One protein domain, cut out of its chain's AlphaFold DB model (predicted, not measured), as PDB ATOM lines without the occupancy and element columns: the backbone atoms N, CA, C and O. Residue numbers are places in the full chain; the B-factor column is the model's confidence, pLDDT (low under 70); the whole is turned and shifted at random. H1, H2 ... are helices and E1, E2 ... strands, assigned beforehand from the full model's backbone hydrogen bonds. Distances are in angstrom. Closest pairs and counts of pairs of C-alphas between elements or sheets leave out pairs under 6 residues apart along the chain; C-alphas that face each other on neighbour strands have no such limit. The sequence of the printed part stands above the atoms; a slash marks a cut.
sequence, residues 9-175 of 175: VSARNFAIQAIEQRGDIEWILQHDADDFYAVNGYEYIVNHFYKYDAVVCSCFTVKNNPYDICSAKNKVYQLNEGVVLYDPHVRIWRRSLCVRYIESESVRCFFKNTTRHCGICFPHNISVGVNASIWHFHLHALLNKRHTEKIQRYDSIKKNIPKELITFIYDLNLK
ATOM      1  N   VAL A   9      22.767  95.436 -14.250       92.88
ATOM      2  CA  VAL A   9      23.174  96.840 -14.105       92.88
ATOM      3  C   VAL A   9      21.977  97.674 -13.662       92.88
ATOM      4  O   VAL A   9      22.041  98.340 -12.625       92.88
ATOM      5  N   SER A  10      20.869  97.590 -14.399       93.94
ATOM      6  CA  SER A  10      19.648  98.340 -14.092       93.94
ATOM      7  C   SER A  10      19.099  97.973 -12.717       93.94
ATOM      8  O   SER A  10      18.755  98.851 -11.929       93.94
ATOM      9  N   ALA A  11      19.098  96.686 -12.382       93.25
ATOM     10  CA  ALA A  11      18.648  96.187 -11.091       93.25
ATOM     11  C   ALA A  11      19.393  96.772  -9.895       93.25
ATOM     12  O   ALA A  11      18.795  97.254  -8.932       93.25
ATOM     13  N   ARG A  12      20.724  96.717  -9.954       93.88
ATOM     14  CA  ARG A  12      21.565  97.181  -8.856       93.88
ATOM     15  C   ARG A  12      21.504  98.689  -8.727       93.88
ATOM     16  O   ARG A  12      21.398  99.189  -7.612       93.88
ATOM     17  N   ASN A  13      21.513  99.404  -9.851       95.06
ATOM     18  CA  ASN A  13      21.398 100.858  -9.860       95.06
ATOM     19  C   ASN A  13      20.027 101.331  -9.357       95.06
ATOM     20  O   ASN A  13      19.976 102.306  -8.613       95.06
ATOM     21  N   PHE A  14      18.945 100.610  -9.668       94.69
ATOM     22  CA  PHE A  14      17.626 100.867  -9.086       94.69
ATOM     23  C   PHE A  14      17.643 100.710  -7.558       94.69
ATOM     24  O   PHE A  14      17.174 101.591  -6.838       94.69
ATOM     25  N   ALA A  15      18.245  99.632  -7.046       93.44
ATOM     26  CA  ALA A  15      18.381  99.429  -5.605       93.44
ATOM     27  C   ALA A  15      19.231 100.527  -4.937       93.44
ATOM     28  O   ALA A  15      18.875 101.005  -3.861       93.44
ATOM     29  N   ILE A  16      20.317 100.977  -5.577       93.81
ATOM     30  CA  ILE A  16      21.125 102.098  -5.073       93.81
ATOM     31  C   ILE A  16      20.301 103.390  -5.037       93.81
ATOM     32  O   ILE A  16      20.316 104.083  -4.026       93.81
ATOM     33  N   GLN A  17      19.540 103.692  -6.090       93.25
ATOM     34  CA  GLN A  17      18.687 104.881  -6.134       93.25
ATOM     35  C   GLN A  17      17.646 104.879  -5.004       93.25
ATOM     36  O   GLN A  17      17.416 105.912  -4.378       93.25
ATOM     37  N   ALA A  18      17.047 103.722  -4.705       91.69
ATOM     38  CA  ALA A  18      16.123 103.580  -3.581       91.69
ATOM     39  C   ALA A  18      16.813 103.811  -2.222       91.69
ATOM     40  O   ALA A  18      16.230 104.411  -1.321       91.69
ATOM     41  N   ILE A  19      18.068 103.373  -2.073       90.00
ATOM     42  CA  ILE A  19      18.873 103.607  -0.864       90.00
ATOM     43  C   ILE A  19      19.253 105.085  -0.728       90.00
ATOM     44  O   ILE A  19      19.213 105.627   0.370       90.00
ATOM     45  N   GLU A  20      19.607 105.764  -1.815       85.56
ATOM     46  CA  GLU A  20      20.044 107.165  -1.780       85.56
ATOM     47  C   GLU A  20      18.953 108.146  -1.361       85.56
ATOM     48  O   GLU A  20      19.265 109.197  -0.798       85.56
ATOM     49  N   GLN A  21      17.687 107.784  -1.572       85.31
ATOM     50  CA  GLN A  21      16.534 108.525  -1.055       85.31
ATOM     51  C   GLN A  21      16.464 108.511   0.480       85.31
ATOM     52  O   GLN A  21      15.707 109.280   1.071       85.31
ATOM     53  N   ARG A  22      17.269 107.668   1.138       85.38
ATOM     54  CA  ARG A  22      17.402 107.600   2.588       85.38
ATOM     55  C   ARG A  22      18.640 108.371   3.059       85.38
ATOM     56  O   ARG A  22      19.760 108.133   2.604       85.38
ATOM     57  N   GLY A  23      18.441 109.313   3.981       79.06
ATOM     58  CA  GLY A  23      19.512 110.164   4.520       79.06
ATOM     59  C   GLY A  23      20.371 109.513   5.612       79.06
ATOM     60  O   GLY A  23      21.440 110.028   5.918       79.06
ATOM     61  N   ASP A  24      19.924 108.390   6.176       88.75
ATOM     62  CA  ASP A  24      20.526 107.681   7.315       88.75
ATOM     63  C   ASP A  24      21.551 106.606   6.913       88.75
ATOM     64  O   ASP A  24      22.083 105.902   7.769       88.75
ATOM     65  N   ILE A  25      21.841 106.461   5.617       90.69
ATOM     66  CA  ILE A  25      22.701 105.391   5.104       90.69
ATOM     67  C   ILE A  25      24.113 105.904   4.817       90.69
ATOM     68  O   ILE A  25      24.326 106.794   3.991       90.69
ATOM     69  N   GLU A  26      25.102 105.294   5.467       91.75
ATOM     70  CA  GLU A  26      26.521 105.640   5.312       91.75
ATOM     71  C   GLU A  26      27.274 104.652   4.408       91.75
ATOM     72  O   GLU A  26      28.151 105.039   3.632       91.75
ATOM     73  N   TRP A  27      26.898 103.374   4.474       93.06
ATOM     74  CA  TRP A  27      27.500 102.278   3.722       93.06
ATOM     75  C   TRP A  27      26.477 101.628   2.794       93.06
ATOM     76  O   TRP A  27      25.333 101.399   3.182       93.06
ATOM     77  N   ILE A  28      26.911 101.286   1.586       92.94
ATOM     78  CA  ILE A  28      26.154 100.466   0.644       92.94
ATOM     79  C   ILE A  28      26.843  99.113   0.537       92.94
ATOM     80  O   ILE A  28      28.051  99.039   0.310       92.94
ATOM     81  N   LEU A  29      26.054  98.053   0.704       91.19
ATOM     82  CA  LEU A  29      26.475  96.673   0.526       91.19
ATOM     83  C   LEU A  29      25.521  95.981  -0.446       91.19
ATOM     84  O   LEU A  29      24.303  96.051  -0.286       91.19
ATOM     85  N   GLN A  30      26.071  95.334  -1.468       90.62
ATOM     86  CA  GLN A  30      25.303  94.676  -2.526       90.62
ATOM     87  C   GLN A  30      25.727  93.220  -2.669       90.62
ATOM     88  O   GLN A  30      26.890  92.931  -2.913       90.62
ATOM     89  N   HIS A  31      24.786  92.289  -2.564       89.19
ATOM     90  CA  HIS A  31      25.069  90.851  -2.588       89.19
ATOM     91  C   HIS A  31      24.432  90.195  -3.811       89.19
ATOM     92  O   HIS A  31      23.491  90.748  -4.389       89.19
ATOM     93  N   ASP A  32      24.952  89.042  -4.232       88.81
ATOM     94  CA  ASP A  32      24.188  88.178  -5.131       88.81
ATOM     95  C   ASP A  32      23.126  87.411  -4.341       88.81
ATOM     96  O   ASP A  32      23.269  87.158  -3.146       88.81
ATOM     97  N   ALA A  33      22.030  87.046  -5.007       88.25
ATOM     98  CA  ALA A  33      20.941  86.296  -4.376       88.25
ATOM     99  C   ALA A  33      21.356  84.871  -3.955       88.25
ATOM    100  O   ALA A  33      20.643  84.205  -3.212       88.25
ATOM    101  N   ASP A  34      22.485  84.391  -4.465       88.75
ATOM    102  CA  ASP A  34      23.138  83.132  -4.122       88.75
ATOM    103  C   ASP A  34      24.406  83.312  -3.287       88.75
ATOM    104  O   ASP A  34      25.235  82.400  -3.228       88.75
ATOM    105  N   ASP A  35      24.528  84.452  -2.613       91.19
ATOM    106  CA  ASP A  35      25.531  84.660  -1.584       91.19
ATOM    107  C   ASP A  35      24.939  84.457  -0.187       91.19
ATOM    108  O   ASP A  35      23.795  84.814   0.093       91.19
ATOM    109  N   PHE A  36      25.770  83.966   0.727       91.31
ATOM    110  CA  PHE A  36      25.536  84.046   2.162       91.31
ATOM    111  C   PHE A  36      26.548  85.000   2.797       91.31
ATOM    112  O   PHE A  36      27.741  84.940   2.490       91.31
ATOM    113  N   TYR A  37      26.066  85.850   3.707       89.38
ATOM    114  CA  TYR A  37      26.891  86.759   4.497       89.38
ATOM    115  C   TYR A  37      26.651  86.542   5.990       89.38
ATOM    116  O   TYR A  37      25.512  86.609   6.454       89.38
ATOM    117  N   ALA A  38      27.721  86.309   6.749       85.88
ATOM    118  CA  ALA A  38      27.637  86.229   8.203       85.88
ATOM    119  C   ALA A  38      27.257  87.601   8.794       85.88
ATOM    120  O   ALA A  38      27.844  88.623   8.436       85.88
ATOM    121  N   VAL A  39      26.275  87.625   9.702       80.62
ATOM    122  CA  VAL A  39      25.666  88.869  10.218       80.62
ATOM    123  C   VAL A  39      26.678  89.753  10.953       80.62
ATOM    124  O   VAL A  39      26.678  90.971  10.797       80.62
ATOM    125  N   ASN A  40      27.593  89.145  11.701       84.06
ATOM    126  CA  ASN A  40      28.679  89.854  12.382       84.06
ATOM    127  C   ASN A  40      29.629  90.593  11.419       84.06
ATOM    128  O   ASN A  40      30.309  91.531  11.831       84.06
ATOM    129  N   GLY A  41      29.658  90.210  10.138       82.81
ATOM    130  CA  GLY A  41      30.437  90.899   9.118       82.81
ATOM    131  C   GLY A  41      30.004  92.353   8.937       82.81
ATOM    132  O   GLY A  41      30.857  93.215   8.759       82.81
ATOM    133  N   TYR A  42      28.706  92.657   9.051       85.19
ATOM    134  CA  TYR A  42      28.196  94.022   8.873       85.19
ATOM    135  C   TYR A  42      28.723  94.976   9.943       85.19
ATOM    136  O   TYR A  42      29.290  96.020   9.629       85.19
ATOM    137  N   GLU A  43      28.580  94.585  11.208       88.00
ATOM    138  CA  GLU A  43      29.071  95.361  12.344       88.00
ATOM    139  C   GLU A  43      30.596  95.504  12.294       88.00
ATOM    140  O   GLU A  43      31.130  96.597  12.496       88.00
ATOM    141  N   TYR A  44      31.309  94.427  11.950       90.25
ATOM    142  CA  TYR A  44      32.760  94.482  11.818       90.25
ATOM    143  C   TYR A  44      33.197  95.509  10.775       90.25
ATOM    144  O   TYR A  44      34.123  96.281  11.036       90.25
ATOM    145  N   ILE A  45      32.540  95.523   9.610       90.12
ATOM    146  CA  ILE A  45      32.835  96.464   8.529       90.12
ATOM    147  C   ILE A  45      32.708  97.903   9.022       90.12
ATOM    148  O   ILE A  45      33.648  98.683   8.878       90.12
ATOM    149  N   VAL A  46      31.584  98.231   9.659       90.25
ATOM    150  CA  VAL A  46      31.326  99.583  10.162       90.25
ATOM    151  C   VAL A  46      32.366  99.979  11.214       90.25
ATOM    152  O   VAL A  46      32.951 101.055  11.114       90.25
ATOM    153  N   ASN A  47      32.669  99.096  12.167       92.69
ATOM    154  CA  ASN A  47      33.541  99.420  13.298       92.69
ATOM    155  C   ASN A  47      35.037  99.475  12.938       92.69
ATOM    156  O   ASN A  47      35.775 100.271  13.516       92.69
ATOM    157  N   HIS A  48      35.505  98.660  11.988       94.06
ATOM    158  CA  HIS A  48      36.943  98.523  11.696       94.06
ATOM    159  C   HIS A  48      37.377  99.204  10.399       94.06
ATOM    160  O   HIS A  48      38.559  99.517  10.237       94.06
ATOM    161  N   PHE A  49      36.443  99.450   9.476       94.62
ATOM    162  CA  PHE A  49      36.752 100.034   8.174       94.62
ATOM    163  C   PHE A  49      36.174 101.437   7.969       94.62
ATOM    164  O   PHE A  49      36.226 101.950   6.856       94.62
ATOM    165  N   TYR A  50      35.713 102.108   9.032       93.69
ATOM    166  CA  TYR A  50      35.168 103.472   8.966       93.69
ATOM    167  C   TYR A  50      36.109 104.500   8.303       93.69
ATOM    168  O   TYR A  50      35.656 105.491   7.740       93.69
ATOM    169  N   LYS A  51      37.427 104.294   8.343       95.56
ATOM    170  CA  LYS A  51      38.395 105.208   7.715       95.56
ATOM    171  C   LYS A  51      38.597 104.990   6.210       95.56
ATOM    172  O   LYS A  51      39.358 105.742   5.614       95.56
ATOM    173  N   TYR A  52      37.997 103.948   5.634       96.44
ATOM    174  CA  TYR A  52      38.145 103.603   4.220       96.44
ATOM    175  C   TYR A  52      36.904 103.991   3.413       96.44
ATOM    176  O   TYR A  52      35.790 104.062   3.938       96.44
ATOM    177  N   ASP A  53      37.100 104.189   2.113       96.62
ATOM    178  CA  ASP A  53      36.044 104.524   1.157       96.62
ATOM    179  C   ASP A  53      35.330 103.276   0.625       96.62
ATOM    180  O   ASP A  53      34.124 103.283   0.370       96.62
ATOM    181  N   ALA A  54      36.069 102.181   0.467       95.75
ATOM    182  CA  ALA A  54      35.541 100.894   0.036       95.75
ATOM    183  C   ALA A  54      36.234  99.745   0.765       95.75
ATOM    184  O   ALA A  54      37.345  99.896   1.279       95.75
ATOM    185  N   VAL A  55      35.586  98.580   0.790       94.31
ATOM    186  CA  VAL A  55      36.160  97.367   1.376       94.31
ATOM    187  C   VAL A  55      36.136  96.231   0.367       94.31
ATOM    188  O   VAL A  55      35.098  95.898  -0.210       94.31
ATOM    189  N   VAL A  56      37.298  95.606   0.189       92.69
ATOM    190  CA  VAL A  56      37.437  94.342  -0.532       92.69
ATOM    191  C   VAL A  56      37.360  93.208   0.467       92.69
ATOM    192  O   VAL A  56      38.155  93.152   1.406       92.69
ATOM    193  N   CYS A  57      36.423  92.292   0.260       92.38
ATOM    194  CA  CYS A  57      36.263  91.118   1.107       92.38
ATOM    195  C   CYS A  57      36.721  89.860   0.377       92.38
ATOM    196  O   CYS A  57      36.533  89.733  -0.834       92.38
ATOM    197  N   SER A  58      37.295  88.914   1.120       93.62
ATOM    198  CA  SER A  58      37.430  87.546   0.624       93.62
ATOM    199  C   SER A  58      36.055  86.915   0.439       93.62
ATOM    200  O   SER A  58      35.240  86.947   1.360       93.62
ATOM    201  N   CYS A  59      35.850  86.281  -0.711       93.19
ATOM    202  CA  CYS A  59      34.724  85.405  -0.967       93.19
ATOM    203  C   CYS A  59      35.187  83.947  -0.982       93.19
ATOM    204  O   CYS A  59      36.089  83.541  -1.723       93.19
ATOM    205  N   PHE A  60      34.514  83.121  -0.194       93.50
ATOM    206  CA  PHE A  60      34.701  81.677  -0.186       93.50
ATOM    207  C   PHE A  60      33.584  81.021  -0.994       93.50
ATOM    208  O   PHE A  60      32.539  81.610  -1.232       93.50
ATOM    209  N   THR A  61      33.787  79.798  -1.464       93.44
ATOM    210  CA  THR A  61      32.732  79.002  -2.101       93.44
ATOM    211  C   THR A  61      32.463  77.777  -1.248       93.44
ATOM    212  O   THR A  61      33.407  77.149  -0.771       93.44
ATOM    213  N   VAL A  62      31.193  77.422  -1.068       91.94
ATOM    214  CA  VAL A  62      30.814  76.257  -0.262       91.94
ATOM    215  C   VAL A  62      30.641  75.029  -1.151       91.94
ATOM    216  O   VAL A  62      29.913  75.082  -2.141       91.94
ATOM    217  N   LYS A  63      31.304  73.926  -0.802       89.56
ATOM    218  CA  LYS A  63      31.076  72.594  -1.383       89.56
ATOM    219  C   LYS A  63      29.875  71.928  -0.726       89.56
ATOM    220  O   LYS A  63      29.571  72.214   0.424       89.56
ATOM    221  N   ASN A  64      29.219  71.024  -1.445       83.06
ATOM    222  CA  ASN A  64      28.047  70.299  -0.942       83.06
ATOM    223  C   ASN A  64      28.322  68.833  -0.540       83.06
ATOM    224  O   ASN A  64      27.411  68.192  -0.028       83.06
ATOM    225  N   ASN A  65      29.538  68.298  -0.752       77.94
ATOM    226  CA  ASN A  65      29.892  66.927  -0.361       77.94
ATOM    227  C   ASN A  65      31.426  66.682  -0.281       77.94
ATOM    228  O   ASN A  65      32.054  66.442  -1.315       77.94
ATOM    229  N   PRO A  66      32.048  66.702   0.916       81.56
ATOM    230  CA  PRO A  66      31.488  67.167   2.187       81.56
ATOM    231  C   PRO A  66      31.254  68.687   2.178       81.56
ATOM    232  O   PRO A  66      31.787  69.402   1.325       81.56
ATOM    233  N   TYR A  67      30.461  69.184   3.133       85.56
ATOM    234  CA  TYR A  67      30.348  70.625   3.360       85.56
ATOM    235  C   TYR A  67      31.694  71.186   3.795       85.56
ATOM    236  O   TYR A  67      32.215  70.830   4.850       85.56
ATOM    237  N   ASP A  68      32.255  72.049   2.957       90.19
ATOM    238  CA  ASP A  68      33.561  72.648   3.182       90.19
ATOM    239  C   ASP A  68      33.678  73.977   2.436       90.19
ATOM    240  O   ASP A  68      32.947  74.228   1.471       90.19
ATOM    241  N   ILE A  69      34.611  74.823   2.856       92.69
ATOM    242  CA  ILE A  69      34.900  76.094   2.200       92.69
ATOM    243  C   ILE A  69      36.121  75.955   1.296       92.69
ATOM    244  O   ILE A  69      37.140  75.360   1.641       92.69
ATOM    245  N   CYS A  70      36.019  76.504   0.094       92.44
ATOM    246  CA  CYS A  70      37.041  76.390  -0.934       92.44
ATOM    247  C   CYS A  70      37.153  77.678  -1.750       92.44
ATOM    248  O   CYS A  70      36.319  78.580  -1.654       92.44
ATOM    249  N   SER A  71      38.200  77.772  -2.564       91.50
ATOM    250  CA  SER A  71      38.351  78.836  -3.555       91.50
ATOM    251  C   SER A  71      39.138  78.324  -4.756       91.50
ATOM    252  O   SER A  71      39.886  77.347  -4.668       91.50
ATOM    253  N   ALA A  72      38.969  78.977  -5.902       89.31
ATOM    254  CA  ALA A  72      39.733  78.651  -7.095       89.31
ATOM    255  C   ALA A  72      41.187  79.132  -6.939       89.31
ATOM    256  O   ALA A  72      41.422  80.297  -6.625       89.31
ATOM    257  N   LYS A  73      42.170  78.264  -7.220       87.25
ATOM    258  CA  LYS A  73      43.609  78.577  -7.069       87.25
ATOM    259  C   LYS A  73      44.039  79.851  -7.795       87.25
ATOM    260  O   LYS A  73      44.808  80.636  -7.261       87.25
ATOM    261  N   ASN A  74      43.508  80.071  -8.996       88.00
ATOM    262  CA  ASN A  74      43.818  81.235  -9.828       88.00
ATOM    263  C   ASN A  74      43.153  82.538  -9.349       88.00
ATOM    264  O   ASN A  74      43.234  83.549 -10.038       88.00
ATOM    265  N   LYS A  75      42.459  82.500  -8.210       87.81
ATOM    266  CA  LYS A  75      41.796  83.640  -7.582       87.81
ATOM    267  C   LYS A  75      42.256  83.860  -6.138       87.81
ATOM    268  O   LYS A  75      41.549  84.484  -5.352       87.81
ATOM    269  N   VAL A  76      43.411  83.312  -5.773       91.25
ATOM    270  CA  VAL A  76      44.031  83.526  -4.465       91.25
ATOM    271  C   VAL A  76      45.122  84.576  -4.622       91.25
ATOM    272  O   VAL A  76      46.042  84.403  -5.417       91.25
ATOM    273  N   TYR A  77      45.014  85.656  -3.859       91.62
ATOM    274  CA  TYR A  77      45.919  86.796  -3.900       91.62
ATOM    275  C   TYR A  77      46.677  86.869  -2.581       91.62
ATOM    276  O   TYR A  77      46.066  86.913  -1.513       91.62
ATOM    277  N   GLN A  78      48.003  86.882  -2.653       91.62
ATOM    278  CA  GLN A  78      48.852  87.143  -1.496       91.62
ATOM    279  C   GLN A  78      49.194  88.626  -1.481       91.62
ATOM    280  O   GLN A  78      49.748  89.151  -2.445       91.62
ATOM    281  N   LEU A  79      48.812  89.294  -0.405       88.44
ATOM    282  CA  LEU A  79      49.156  90.678  -0.147       88.44
ATOM    283  C   LEU A  79      50.375  90.744   0.776       88.44
ATOM    284  O   LEU A  79      50.852  89.730   1.297       88.44
ATOM    285  N   ASN A  80      50.860  91.963   0.995       80.56
ATOM    286  CA  ASN A  80      51.917  92.229   1.961       80.56
ATOM    287  C   ASN A  80      51.521  91.728   3.361       80.56
ATOM    288  O   ASN A  80      50.341  91.553   3.668       80.56
ATOM    289  N   GLU A  81      52.529  91.485   4.203       82.00
ATOM    290  CA  GLU A  81      52.338  91.088   5.609       82.00
ATOM    291  C   GLU A  81      51.625  89.730   5.791       82.00
ATOM    292  O   GLU A  81      51.099  89.424   6.857       82.00
ATOM    293  N   GLY A  82      51.629  88.881   4.756       83.38
ATOM    294  CA  GLY A  82      51.086  87.521   4.824       83.38
ATOM    295  C   GLY A  82      49.559  87.440   4.742       83.38
ATOM    296  O   GLY A  82      48.990  86.372   4.981       83.38
ATOM    297  N   VAL A  83      48.879  88.535   4.391       89.44
ATOM    298  CA  VAL A  83      47.422  88.542   4.206       89.44
ATOM    299  C   VAL A  83      47.057  87.829   2.903       89.44
ATOM    300  O   VAL A  83      47.573  88.153   1.836       89.44
ATOM    301  N   VAL A  84      46.126  86.875   2.971       92.31
ATOM    302  CA  VAL A  84      45.638  86.131   1.799       92.31
ATOM    303  C   VAL A  84      44.180  86.478   1.525       92.31
ATOM    304  O   VAL A  84      43.319  86.268   2.382       92.31
ATOM    305  N   LEU A  85      43.902  86.966   0.316       93.25
ATOM    306  CA  LEU A  85      42.556  87.201  -0.196       93.25
ATOM    307  C   LEU A  85      42.119  86.078  -1.136       93.25
ATOM    308  O   LEU A  85      42.836  85.710  -2.066       93.25
ATOM    309  N   TYR A  86      40.912  85.564  -0.921       92.56
ATOM    310  CA  TYR A  86      40.309  84.509  -1.735       92.56
ATOM    311  C   TYR A  86      39.162  85.094  -2.554       92.56
ATOM    312  O   TYR A  86      38.284  85.705  -1.958       92.56
ATOM    313  N   ASP A  87      39.186  84.927  -3.883       90.50
ATOM    314  CA  ASP A  87      38.194  85.464  -4.840       90.50
ATOM    315  C   ASP A  87      37.672  86.851  -4.409       90.50
ATOM    316  O   ASP A  87      36.504  86.978  -4.053       90.50
ATOM    317  N   PRO A  88      38.550  87.869  -4.314       87.38
ATOM    318  CA  PRO A  88      38.234  89.135  -3.669       87.38
ATOM    319  C   PRO A  88      37.151  89.910  -4.415       87.38
ATOM    320  O   PRO A  88      37.256  90.130  -5.623       87.38
ATOM    321  N   HIS A  89      36.122  90.355  -3.694       86.19
ATOM    322  CA  HIS A  89      35.013  91.138  -4.246       86.19
ATOM    323  C   HIS A  89      34.944  92.505  -3.576       86.19
ATOM    324  O   HIS A  89      35.040  92.623  -2.354       86.19
ATOM    325  N   VAL A  90      34.733  93.545  -4.384       82.19
ATOM    326  CA  VAL A  90      34.482  94.908  -3.899       82.19
ATOM    327  C   VAL A  90      33.000  95.200  -4.069       82.19
ATOM    328  O   VAL A  90      32.543  95.527  -5.162       82.19
ATOM    329  N   ARG A  91      32.232  95.009  -2.997       85.50
ATOM    330  CA  ARG A  91      30.772  95.218  -2.992       85.50
ATOM    331  C   ARG A  91      30.281  96.030  -1.799       85.50
ATOM    332  O   ARG A  91      29.092  96.029  -1.494       85.50
ATOM    333  N   ILE A  92      31.217  96.685  -1.126       93.12
ATOM    334  CA  ILE A  92      31.008  97.453   0.091       93.12
ATOM    335  C   ILE A  92      31.691  98.799  -0.110       93.12
ATOM    336  O   ILE A  92      32.902  98.841  -0.340       93.12
ATOM    337  N   TRP A  93      30.934  99.889  -0.044       95.19
ATOM    338  CA  TRP A  93      31.486 101.233  -0.213       95.19
ATOM    339  C   TRP A  93      30.684 102.297   0.524       95.19
ATOM    340  O   TRP A  93      29.516 102.105   0.866       95.19
ATOM    341  N   ARG A  94      31.321 103.442   0.764       94.06
ATOM    342  CA  ARG A  94      30.674 104.625   1.326       94.06
ATOM    343  C   ARG A  94      29.654 105.184   0.342       94.06
ATOM    344  O   ARG A  94      29.985 105.441  -0.814       94.06
ATOM    345  N   ARG A  95      28.429 105.457   0.808       93.44
ATOM    346  CA  ARG A  95      27.369 106.079  -0.012       93.44
ATOM    347  C   ARG A  95      27.854 107.367  -0.688       93.44
ATOM    348  O   ARG A  95      27.512 107.612  -1.839       93.44
ATOM    349  N   SER A  96      28.688 108.145   0.002       92.12
ATOM    350  CA  SER A  96      29.256 109.411  -0.479       92.12
ATOM    351  C   SER A  96      30.095 109.300  -1.755       92.12
ATOM    352  O   SER A  96      30.312 110.319  -2.404       92.12
ATOM    353  N   LEU A  97      30.542 108.102  -2.151       93.50
ATOM    354  CA  LEU A  97      31.240 107.916  -3.426       93.50
ATOM    355  C   LEU A  97      30.314 108.040  -4.645       93.50
ATOM    356  O   LEU A  97      30.816 108.174  -5.758       93.50
ATOM    357  N   CYS A  98      28.988 107.971  -4.458       92.19
ATOM    358  CA  CYS A  98      27.981 108.145  -5.514       92.19
ATOM    359  C   CYS A  98      28.218 107.266  -6.760       92.19
ATOM    360  O   CYS A  98      27.939 107.661  -7.892       92.19
ATOM    361  N   VAL A  99      28.754 106.062  -6.557       93.81
ATOM    362  CA  VAL A  99      29.117 105.144  -7.641       93.81
ATOM    363  C   VAL A  99      27.912 104.377  -8.190       93.81
ATOM    364  O   VAL A  99      26.862 104.246  -7.549       93.81
ATOM    365  N   ARG A 100      28.070 103.852  -9.407       94.06
ATOM    366  CA  ARG A 100      27.063 103.065 -10.125       94.06
ATOM    367  C   ARG A 100      27.680 101.816 -10.729       94.06
ATOM    368  O   ARG A 100      28.867 101.796 -11.058       94.06
ATOM    369  N   TYR A 101      26.850 100.794 -10.896       93.75
ATOM    370  CA  TYR A 101      27.210  99.634 -11.691       93.75
ATOM    371  C   TYR A 101      27.218  99.992 -13.169       93.75
ATOM    372  O   TYR A 101      26.335 100.702 -13.656       93.75
ATOM    373  N   ILE A 102      28.201  99.447 -13.870       92.88
ATOM    374  CA  ILE A 102      28.349  99.517 -15.314       92.88
ATOM    375  C   ILE A 102      28.621  98.119 -15.873       92.88
ATOM    376  O   ILE A 102      28.994  97.187 -15.149       92.88
ATOM    377  N   GLU A 103      28.442  97.966 -17.179       91.31
ATOM    378  CA  GLU A 103      28.814  96.735 -17.869       91.31
ATOM    379  C   GLU A 103      30.329  96.514 -17.799       91.31
ATOM    380  O   GLU A 103      31.120  97.444 -17.959       91.31
ATOM    381  N   SER A 104      30.737  95.265 -17.575       84.69
ATOM    382  CA  SER A 104      32.152  94.896 -17.584       84.69
ATOM    383  C   SER A 104      32.626  94.687 -19.019       84.69
ATOM    384  O   SER A 104      32.045  93.898 -19.769       84.69
ATOM    385  N   GLU A 105      33.721  95.341 -19.398       79.56
ATOM    386  CA  GLU A 105      34.341  95.178 -20.719       79.56
ATOM    387  C   GLU A 105      34.706  93.709 -20.999       79.56
ATOM    388  O   GLU A 105      34.407  93.172 -22.065       79.56
ATOM    389  N   SER A 106      35.210  93.009 -19.976       73.69
ATOM    390  CA  SER A 106      35.533  91.574 -20.027       73.69
ATOM    391  C   SER A 106      34.323  90.653 -20.232       73.69
ATOM    392  O   SER A 106      34.493  89.473 -20.521       73.69
ATOM    393  N   VAL A 107      33.098  91.158 -20.074       79.38
ATOM    394  CA  VAL A 107      31.865  90.390 -20.290       79.38
ATOM    395  C   VAL A 107      31.283  90.702 -21.657       79.38
ATOM    396  O   VAL A 107      30.867  89.780 -22.361       79.38
ATOM    397  N   ARG A 108      31.311  91.981 -22.054       76.56
ATOM    398  CA  ARG A 108      30.797  92.459 -23.343       76.56
ATOM    399  C   ARG A 108      31.339  91.667 -24.533       76.56
ATOM    400  O   ARG A 108      30.597  91.407 -25.472       76.56
ATOM    401  N   CYS A 109      32.601  91.244 -24.479       76.38
ATOM    402  CA  CYS A 109      33.237  90.505 -25.571       76.38
ATOM    403  C   CYS A 109      32.906  89.001 -25.611       76.38
ATOM    404  O   CYS A 109      33.110  88.371 -26.646       76.38
ATOM    405  N   PHE A 110      32.425  88.406 -24.512       79.56
ATOM    406  CA  PHE A 110      32.362  86.941 -24.361       79.56
ATOM    407  C   PHE A 110      30.971  86.392 -24.019       79.56
ATOM    408  O   PHE A 110      30.755  85.181 -24.105       79.56
ATOM    409  N   PHE A 111      30.018  87.242 -23.630       78.06
ATOM    410  CA  PHE A 111      28.687  86.817 -23.198       78.06
ATOM    411  C   PHE A 111      27.591  87.620 -23.897       78.06
ATOM    412  O   PHE A 111      27.683  88.834 -24.028       78.06
ATOM    413  N   LYS A 112      26.500  86.940 -24.278       81.56
ATOM    414  CA  LYS A 112      25.314  87.587 -24.866       81.56
ATOM    415  C   LYS A 112      24.586  88.508 -23.882       81.56
ATOM    416  O   LYS A 112      24.075  89.540 -24.293       81.56
ATOM    417  N   ASN A 113      24.553  88.155 -22.592       83.12
ATOM    418  CA  ASN A 113      24.122  89.079 -21.541       83.12
ATOM    419  C   ASN A 113      25.322  89.924 -21.087       83.12
ATOM    420  O   ASN A 113      26.114  89.475 -20.257       83.12
ATOM    421  N   THR A 114      25.421  91.138 -21.625       85.12
ATOM    422  CA  THR A 114      26.504  92.109 -21.389       85.12
ATOM    423  C   THR A 114      26.515  92.687 -19.975       85.12
ATOM    424  O   THR A 114      27.549  93.162 -19.509       85.12
ATOM    425  N   THR A 115      25.386  92.613 -19.268       85.94
ATOM    426  CA  THR A 115      25.223  93.155 -17.909       85.94
ATOM    427  C   THR A 115      25.656  92.172 -16.821       85.94
ATOM    428  O   THR A 115      25.794  92.541 -15.653       85.94
ATOM    429  N   ARG A 116      25.878  90.902 -17.185       83.56
ATOM    430  CA  ARG A 116      26.350  89.862 -16.267       83.56
ATOM    431  C   ARG A 116      27.711  90.250 -15.689       83.56
ATOM    432  O   ARG A 116      28.546  90.771 -16.410       83.56
ATOM    433  N   HIS A 117      27.968  89.937 -14.415       83.50
ATOM    434  CA  HIS A 117      29.249  90.268 -13.769       83.50
ATOM    435  C   HIS A 117      29.600  91.762 -13.927       83.50
ATOM    436  O   HIS A 117      30.760  92.120 -14.139       83.50
ATOM    437  N   CYS A 118      28.575  92.622 -13.861       88.06
ATOM    438  CA  CYS A 118      28.742  94.068 -13.838       88.06
ATOM    439  C   CYS A 118      29.666  94.494 -12.693       88.06
ATOM    440  O   CYS A 118      29.740  93.847 -11.646       88.06
ATOM    441  N   GLY A 119      30.379  95.591 -12.921       88.56
ATOM    442  CA  GLY A 119      31.343  96.140 -11.977       88.56
ATOM    443  C   GLY A 119      30.992  97.566 -11.597       88.56
ATOM    444  O   GLY A 119      30.127  98.189 -12.206       88.56
ATOM    445  N   ILE A 120      31.694  98.083 -10.598       89.81
ATOM    446  CA  ILE A 120      31.629  99.485 -10.204       89.81
ATOM    447  C   ILE A 120      32.927 100.159 -10.628       89.81
ATOM    448  O   ILE A 120      34.013  99.655 -10.339       89.81
ATOM    449  N   CYS A 121      32.815 101.319 -11.272       88.50
ATOM    450  CA  CYS A 121      33.951 102.212 -11.458       88.50
ATOM    451  C   CYS A 121      34.069 103.132 -10.249       88.50
ATOM    452  O   CYS A 121      33.249 104.029 -10.055       88.50
ATOM    453  N   PHE A 122      35.092 102.893  -9.437       91.06
ATOM    454  CA  PHE A 122      35.423 103.771  -8.326       91.06
ATOM    455  C   PHE A 122      36.173 105.020  -8.811       91.06
ATOM    456  O   PHE A 122      36.930 104.929  -9.782       91.06
ATOM    457  N   PRO A 123      36.003 106.173  -8.136       91.25
ATOM    458  CA  PRO A 123      36.840 107.344  -8.365       91.25
ATOM    459  C   PRO A 123      38.329 107.024  -8.188       91.25
ATOM    460  O   PRO A 123      38.710 106.103  -7.461       91.25
ATOM    461  N   HIS A 124      39.189 107.819  -8.821       88.81
ATOM    462  CA  HIS A 124      40.622 107.738  -8.562       88.81
ATOM    463  C   HIS A 124      40.934 108.131  -7.109       88.81
ATOM    464  O   HIS A 124      40.262 108.985  -6.535       88.81
ATOM    465  N   ASN A 125      41.989 107.538  -6.545       90.12
ATOM    466  CA  ASN A 125      42.519 107.846  -5.208       90.12
ATOM    467  C   ASN A 125      41.588 107.530  -4.028       90.12
ATOM    468  O   ASN A 125      41.715 108.148  -2.972       90.12
ATOM    469  N   ILE A 126      40.686 106.557  -4.173       95.69
ATOM    470  CA  ILE A 126      39.949 106.046  -3.017       95.69
ATOM    471  C   ILE A 126      40.853 105.213  -2.102       95.69
ATOM    472  O   ILE A 126      41.741 104.483  -2.550       95.69
ATOM    473  N   SER A 127      40.585 105.288  -0.806       95.44
ATOM    474  CA  SER A 127      41.178 104.416   0.197       95.44
ATOM    475  C   SER A 127      40.410 103.095   0.270       95.44
ATOM    476  O   SER A 127      39.189 103.056   0.424       95.44
ATOM    477  N   VAL A 128      41.130 101.979   0.152       94.00
ATOM    478  CA  VAL A 128      40.520 100.646   0.091       94.00
ATOM    479  C   VAL A 128      40.980  99.804   1.272       94.00
ATOM    480  O   VAL A 128      42.162  99.502   1.419       94.00
ATOM    481  N   GLY A 129      40.023  99.414   2.107       93.81
ATOM    482  CA  GLY A 129      40.227  98.465   3.187       93.81
ATOM    483  C   GLY A 129      40.237  97.031   2.668       93.81
ATOM    484  O   GLY A 129      39.474  96.676   1.769       93.81
ATOM    485  N   VAL A 130      41.076  96.186   3.262       93.56
ATOM    486  CA  VAL A 130      41.142  94.761   2.935       93.56
ATOM    487  C   VAL A 130      40.619  93.925   4.094       93.56
ATOM    488  O   VAL A 130      41.140  93.995   5.204       93.56
ATOM    489  N   ASN A 131      39.630  93.081   3.814       91.75
ATOM    490  CA  ASN A 131      39.044  92.159   4.770       91.75
ATOM    491  C   ASN A 131      39.215  90.695   4.325       91.75
ATOM    492  O   ASN A 131      38.508  90.197   3.449       91.75
ATOM    493  N   ALA A 132      40.141  89.980   4.965       91.06
ATOM    494  CA  ALA A 132      40.416  88.562   4.696       91.06
ATOM    495  C   ALA A 132      39.564  87.578   5.532       91.06
ATOM    496  O   ALA A 132      39.799  86.360   5.518       91.06
ATOM    497  N   SER A 133      38.601  88.105   6.289       89.12
ATOM    498  CA  SER A 133      37.746  87.332   7.189       89.12
ATOM    499  C   SER A 133      36.722  86.476   6.439       89.12
ATOM    500  O   SER A 133      36.430  86.696   5.265       89.12
ATOM    501  N   ILE A 134      36.177  85.471   7.123       88.81
ATOM    502  CA  ILE A 134      35.332  84.427   6.529       88.81
ATOM    503  C   ILE A 134      33.852  84.765   6.715       88.81
ATOM    504  O   ILE A 134      33.177  84.179   7.561       88.81
ATOM    505  N   TRP A 135      33.350  85.731   5.948       88.38
ATOM    506  CA  TRP A 135      31.951  86.161   6.075       88.38
ATOM    507  C   TRP A 135      31.143  86.046   4.799       88.38
ATOM    508  O   TRP A 135      29.936  85.918   4.913       88.38
ATOM    509  N   HIS A 136      31.769  86.058   3.622       92.06
ATOM    510  CA  HIS A 136      31.085  86.025   2.329       92.06
ATOM    511  C   HIS A 136      31.284  84.672   1.648       92.06
ATOM    512  O   HIS A 136      32.417  84.208   1.479       92.06
ATOM    513  N   PHE A 137      30.176  84.039   1.264       92.75
ATOM    514  CA  PHE A 137      30.160  82.701   0.692       92.75
ATOM    515  C   PHE A 137      29.282  82.618  -0.555       92.75
ATOM    516  O   PHE A 137      28.079  82.843  -0.477       92.75
ATOM    517  N   HIS A 138      29.853  82.185  -1.676       93.44
ATOM    518  CA  HIS A 138      29.095  81.746  -2.842       93.44
ATOM    519  C   HIS A 138      28.443  80.384  -2.574       93.44
ATOM    520  O   HIS A 138      29.125  79.401  -2.255       93.44
ATOM    521  N   LEU A 139      27.137  80.298  -2.815       92.19
ATOM    522  CA  LEU A 139      26.334  79.087  -2.631       92.19
ATOM    523  C   LEU A 139      26.143  78.292  -3.933       92.19
ATOM    524  O   LEU A 139      25.300  77.403  -3.994       92.19
ATOM    525  N   HIS A 140      26.908  78.580  -4.990       90.38
ATOM    526  CA  HIS A 140      26.706  77.988  -6.321       90.38
ATOM    527  C   HIS A 140      26.595  76.456  -6.308       90.38
ATOM    528  O   HIS A 140      25.682  75.913  -6.925       90.38
ATOM    529  N   ALA A 141      27.513  75.763  -5.622       88.88
ATOM    530  CA  ALA A 141      27.495  74.303  -5.565       88.88
ATOM    531  C   ALA A 141      26.404  73.758  -4.634       88.88
ATOM    532  O   ALA A 141      25.833  72.711  -4.921       88.88
ATOM    533  N   LEU A 142      26.069  74.478  -3.560       87.50
ATOM    534  CA  LEU A 142      24.941  74.130  -2.690       87.50
ATOM    535  C   LEU A 142      23.606  74.208  -3.436       87.50
ATOM    536  O   LEU A 142      22.775  73.320  -3.309       87.50
ATOM    537  N   LEU A 143      23.429  75.237  -4.263       87.00
ATOM    538  CA  LEU A 143      22.211  75.477  -5.040       87.00
ATOM    539  C   LEU A 143      22.204  74.745  -6.396       87.00
ATOM    540  O   LEU A 143      21.417  75.098  -7.273       87.00
ATOM    541  N   ASN A 144      23.099  73.767  -6.599       84.81
ATOM    542  CA  ASN A 144      23.240  72.988  -7.836       84.81
ATOM    543  C   ASN A 144      23.312  73.847  -9.115       84.81
ATOM    544  O   ASN A 144      22.824  73.467 -10.182       84.81
ATOM    545  N   LYS A 145      23.936  75.029  -9.032       84.38
ATOM    546  CA  LYS A 145      24.097  75.927 -10.180       84.38
ATOM    547  C   LYS A 145      25.164  75.413 -11.149       84.38
ATOM    548  O   LYS A 145      25.949  74.500 -10.866       84.38
ATOM    549  N   ARG A 146      25.234  76.051 -12.323       73.06
ATOM    550  CA  ARG A 146      26.302  75.823 -13.309       73.06
ATOM    551  C   ARG A 146      27.669  75.894 -12.612       73.06
ATOM    552  O   ARG A 146      27.915  76.813 -11.839       73.06
ATOM    553  N   HIS A 147      28.557  74.951 -12.931       83.06
ATOM    554  CA  HIS A 147      29.897  74.779 -12.339       83.06
ATOM    555  C   HIS A 147      29.973  74.086 -10.969       83.06
ATOM    556  O   HIS A 147      31.077  73.996 -10.435       83.06
ATOM    557  N   THR A 148      28.878  73.523 -10.443       86.69
ATOM    558  CA  THR A 148      28.901  72.704  -9.211       86.69
ATOM    559  C   THR A 148      30.013  71.648  -9.239       86.69
ATOM    560  O   THR A 148      30.872  71.646  -8.364       86.69
ATOM    561  N   GLU A 149      30.094  70.832 -10.295       89.06
ATOM    562  CA  GLU A 149      31.139  69.801 -10.433       89.06
ATOM    563  C   GLU A 149      32.565  70.364 -10.434       89.06
ATOM    564  O   GLU A 149      33.485  69.754  -9.893       89.06
ATOM    565  N   LYS A 150      32.764  71.546 -11.032       91.00
ATOM    566  CA  LYS A 150      34.065  72.225 -11.041       91.00
ATOM    567  C   LYS A 150      34.454  72.655  -9.626       91.00
ATOM    568  O   LYS A 150      35.603  72.471  -9.242       91.00
ATOM    569  N   ILE A 151      33.506  73.208  -8.870       91.44
ATOM    570  CA  ILE A 151      33.715  73.689  -7.497       91.44
ATOM    571  C   ILE A 151      34.080  72.536  -6.556       91.44
ATOM    572  O   ILE A 151      34.970  72.695  -5.726       91.44
ATOM    573  N   GLN A 152      33.474  71.354  -6.721       89.94
ATOM    574  CA  GLN A 152      33.816  70.182  -5.899       89.94
ATOM    575  C   GLN A 152      35.300  69.801  -5.987       89.94
ATOM    576  O   GLN A 152      35.867  69.289  -5.025       89.94
ATOM    577  N   ARG A 153      35.948  70.098  -7.121       91.06
ATOM    578  CA  ARG A 153      37.369  69.810  -7.370       91.06
ATOM    579  C   ARG A 153      38.322  70.881  -6.840       91.06
ATOM    580  O   ARG A 153      39.529  70.719  -6.980       91.06
ATOM    581  N   TYR A 154      37.820  71.993  -6.306       92.50
ATOM    582  CA  TYR A 154      38.683  73.017  -5.715       92.50
ATOM    583  C   TYR A 154      39.325  72.509  -4.433       92.50
ATOM    584  O   TYR A 154      38.759  71.672  -3.736       92.50
ATOM    585  N   ASP A 155      40.490  73.043  -4.091       90.06
ATOM    586  CA  ASP A 155      41.134  72.698  -2.831       90.06
ATOM    587  C   ASP A 155      40.339  73.311  -1.676       90.06
ATOM    588  O   ASP A 155      39.913  74.471  -1.724       90.06
ATOM    589  N   SER A 156      40.128  72.511  -0.638       91.31
ATOM    590  CA  SER A 156      39.537  72.991   0.604       91.31
ATOM    591  C   SER A 156      40.499  73.921   1.337       91.31
ATOM    592  O   SER A 156      41.715  73.720   1.339       91.31
ATOM    593  N   ILE A 157      39.946  74.940   1.984       90.44
ATOM    594  CA  ILE A 157      40.701  75.917   2.760       90.44
ATOM    595  C   ILE A 157      40.555  75.554   4.234       90.44
ATOM    596  O   ILE A 157      39.448  75.488   4.755       90.44
ATOM    597  N   LYS A 158      41.684  75.362   4.927       85.44
ATOM    598  CA  LYS A 158      41.705  75.052   6.364       85.44
ATOM    599  C   LYS A 158      41.302  76.271   7.193       85.44
ATOM    600  O   LYS A 158      42.155  77.022   7.660       85.44
ATOM    601  N   LYS A 159      40.000  76.484   7.341       82.94
ATOM    602  CA  LYS A 159      39.402  77.604   8.065       82.94
ATOM    603  C   LYS A 159      38.077  77.150   8.695       82.94
ATOM    604  O   LYS A 159      37.383  76.309   8.136       82.94
ATOM    605  N   ASN A 160      37.734  77.696   9.863       83.00
ATOM    606  CA  ASN A 160      36.492  77.333  10.550       83.00
ATOM    607  C   ASN A 160      35.281  77.906   9.805       83.00
ATOM    608  O   ASN A 160      35.229  79.106   9.534       83.00
ATOM    609  N   ILE A 161      34.308  77.048   9.507       83.25
ATOM    610  CA  ILE A 161      33.036  77.454   8.910       83.25
ATOM    611  C   ILE A 161      32.187  78.131   9.999       83.25
ATOM    612  O   ILE A 161      32.032  77.550  11.079       83.25
ATOM    613  N   PRO A 162      31.636  79.338   9.759       85.56
ATOM    614  CA  PRO A 162      30.743  79.987  10.714       85.56
ATOM    615  C   PRO A 162      29.522  79.118  11.025       85.56
ATOM    616  O   PRO A 162      28.955  78.485  10.131       85.56
ATOM    617  N   LYS A 163      29.094  79.104  12.293       87.38
ATOM    618  CA  LYS A 163      27.948  78.295  12.740       87.38
ATOM    619  C   LYS A 163      26.666  78.691  12.013       87.38
ATOM    620  O   LYS A 163      25.862  77.828  11.694       87.38
ATOM    621  N   GLU A 164      26.512  79.971  11.707       88.25
ATOM    622  CA  GLU A 164      25.368  80.534  11.000       88.25
ATOM    623  C   GLU A 164      25.230  79.941   9.594       88.25
ATOM    624  O   GLU A 164      24.125  79.608   9.170       88.25
ATOM    625  N   LEU A 165      26.352  79.752   8.890       87.94
ATOM    626  CA  LEU A 165      26.356  79.101   7.581       87.94
ATOM    627  C   LEU A 165      25.995  77.616   7.705       87.94
ATOM    628  O   LEU A 165      25.243  77.098   6.886       87.94
ATOM    629  N   ILE A 166      26.498  76.937   8.739       88.06
ATOM    630  CA  ILE A 166      26.153  75.535   9.011       88.06
ATOM    631  C   ILE A 166      24.644  75.401   9.256       88.06
ATOM    632  O   ILE A 166      23.999  74.575   8.613       88.06
ATOM    633  N   THR A 167      24.070  76.233  10.129       89.50
ATOM    634  CA  THR A 167      22.624  76.266  10.398       89.50
ATOM    635  C   THR A 167      21.829  76.525   9.122       89.50
ATOM    636  O   THR A 167      20.922  75.760   8.811       89.50
ATOM    637  N   PHE A 168      22.221  77.525   8.328       89.31
ATOM    638  CA  PHE A 168      21.574  77.830   7.052       89.31
ATOM    639  C   PHE A 168      21.586  76.641   6.074       89.31
ATOM    640  O   PHE A 168      20.579  76.353   5.429       89.31
ATOM    641  N   ILE A 169      22.710  75.923   5.972       87.81
ATOM    642  CA  ILE A 169      22.819  74.723   5.131       87.81
ATOM    643  C   ILE A 169      21.896  73.612   5.641       87.81
ATOM    644  O   ILE A 169      21.236  72.956   4.837       87.81
ATOM    645  N   TYR A 170      21.828  73.387   6.954       86.00
ATOM    646  CA  TYR A 170      20.898  72.407   7.517       86.00
ATOM    647  C   TYR A 170      19.444  72.761   7.194       86.00
ATOM    648  O   TYR A 170      18.716  71.904   6.698       86.00
ATOM    649  N   ASP A 171      19.046  74.021   7.373       86.31
ATOM    650  CA  ASP A 171      17.683  74.485   7.089       86.31
ATOM    651  C   ASP A 171      17.303  74.351   5.606       86.31
ATOM    652  O   ASP A 171      16.138  74.108   5.282       86.31
ATOM    653  N   LEU A 172      18.271  74.489   4.693       80.94
ATOM    654  CA  LEU A 172      18.066  74.246   3.262       80.94
ATOM    655  C   LEU A 172      17.794  72.771   2.939       80.94
ATOM    656  O   LEU A 172      17.024  72.505   2.024       80.94
ATOM    657  N   ASN A 173      18.417  71.831   3.657       71.56
ATOM    658  CA  ASN A 173      18.277  70.390   3.404       71.56
ATOM    659  C   ASN A 173      17.098  69.736   4.142       71.56
ATOM    660  O   ASN A 173      16.785  68.577   3.885       71.56
ATOM    661  N   LEU A 174      16.481  70.441   5.093       57.59
ATOM    662  CA  LEU A 174      15.275  69.991   5.799       57.59
ATOM    663  C   LEU A 174      13.975  70.335   5.050       57.59
ATOM    664  O   LEU A 174      12.888  70.032   5.545       57.59
ATOM    665  N   LYS A 175      14.082  70.977   3.884       50.66
ATOM    666  CA  LYS A 175      12.980  71.291   2.969       50.66
ATOM    667  C   LYS A 175      13.022  70.378   1.752       50.66
ATOM    668  O   LYS A 175      11.920  70.054   1.260       50.66
TER     669      LYS A 175
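AT A GLANCE: This is residues 9 to 175 of the 175 residues of an uncharacterized protein of Edwardsiella ictaluri (strain 93-146) (UniProt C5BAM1). A strongly twisted sheet makes the core, with long strands E3 and E8 side by side in its middle, E7 beside one end of E3 and E1 beyond E7, E4 beside the other end of E3, and E2 beyond E8. Helix H2 covers part of one face, with H5 on the same face but beside the strands, the short H4 is on the opposite face, the hairpin E5 and E6 sits with E6 next to E3 and E8, and a long loop with H3 reaches away from the sheet. The printed part has 167 residues, in the order H1 E1 E2 H2 E3 E4 E5 E6 E7 H3 E8 H4 H5; the class is mixed, helices and strands. The sheet is branched and of mixed pairing; the whole is compact, with a radius of gyration of the C-alphas of 16.6 A and spans of 43 by 40 by 37 A.

IN THESE COORDINATES: Find C-alpha 54 at (35.541, 100.894, 0.036); from there E3, residues 54 to 64, runs 31.5 A. E8, residues 128 to 138, covers 22.3 A and bends by 83 degrees at residue 133. The other strands are E1 at 27 to 29, E2 at 35 to 37, E4 at 67 to 70, E5 at 76 to 78, E6 at 84 to 86 and E7 at 89 to 94, 15.2 A. H1, residues 9 to 20, starts at C-alpha 9 (23.174, 96.840, -14.105) and spans 16.4 A. H2 is 40 to 49, H3 105 to 108, H4 148 to 152, and H5, 163 to 173, ends at C-alpha 173 (18.277, 70.390, 3.404).

HOW THE PARTS SIT: Look first at E3 and E8, parallel, with N 56 and O 129 2.9 A apart. On the other side of E3 are E7, antiparallel, N 55 to O 92 2.9 A, and E4, a hairpin with E3, N 61 to O 70 2.8 A. E1 is antiparallel to E7, N 28 to O 93 2.8 A, and E2 to E8, N 36 to O 137 2.8 A. In the hairpin E5 and E6, N 77 and O 85 are 2.8 A apart; the closest C-alphas of E6 and E3, Tyr 86 and Ser 58, are 4.8 A apart. H2 is on the sheet at a height of 8.2 A, H5 on the same face at 8.8 A, H4 on the opposite face at 7.6 A. H1 only grazes the sheet with residues 16 to 20, and H3 is not on it. Every O i to N i+4 pair is within hydrogen-bond range in H1, H2, H4 and H5; H3 is too short for one.

THE WHOLE: The farthest C-alphas, Asn 125 and Leu 174, are 47.9 A apart. The printed part has no cut. The link from H3 to E8 is long, 19 residues; before H3 and within this link, residues 101 to 102 pair antiparallel with 119 to 120. Mean pLDDT of the printed part is 88.4, with residues 174 to 175 under 70.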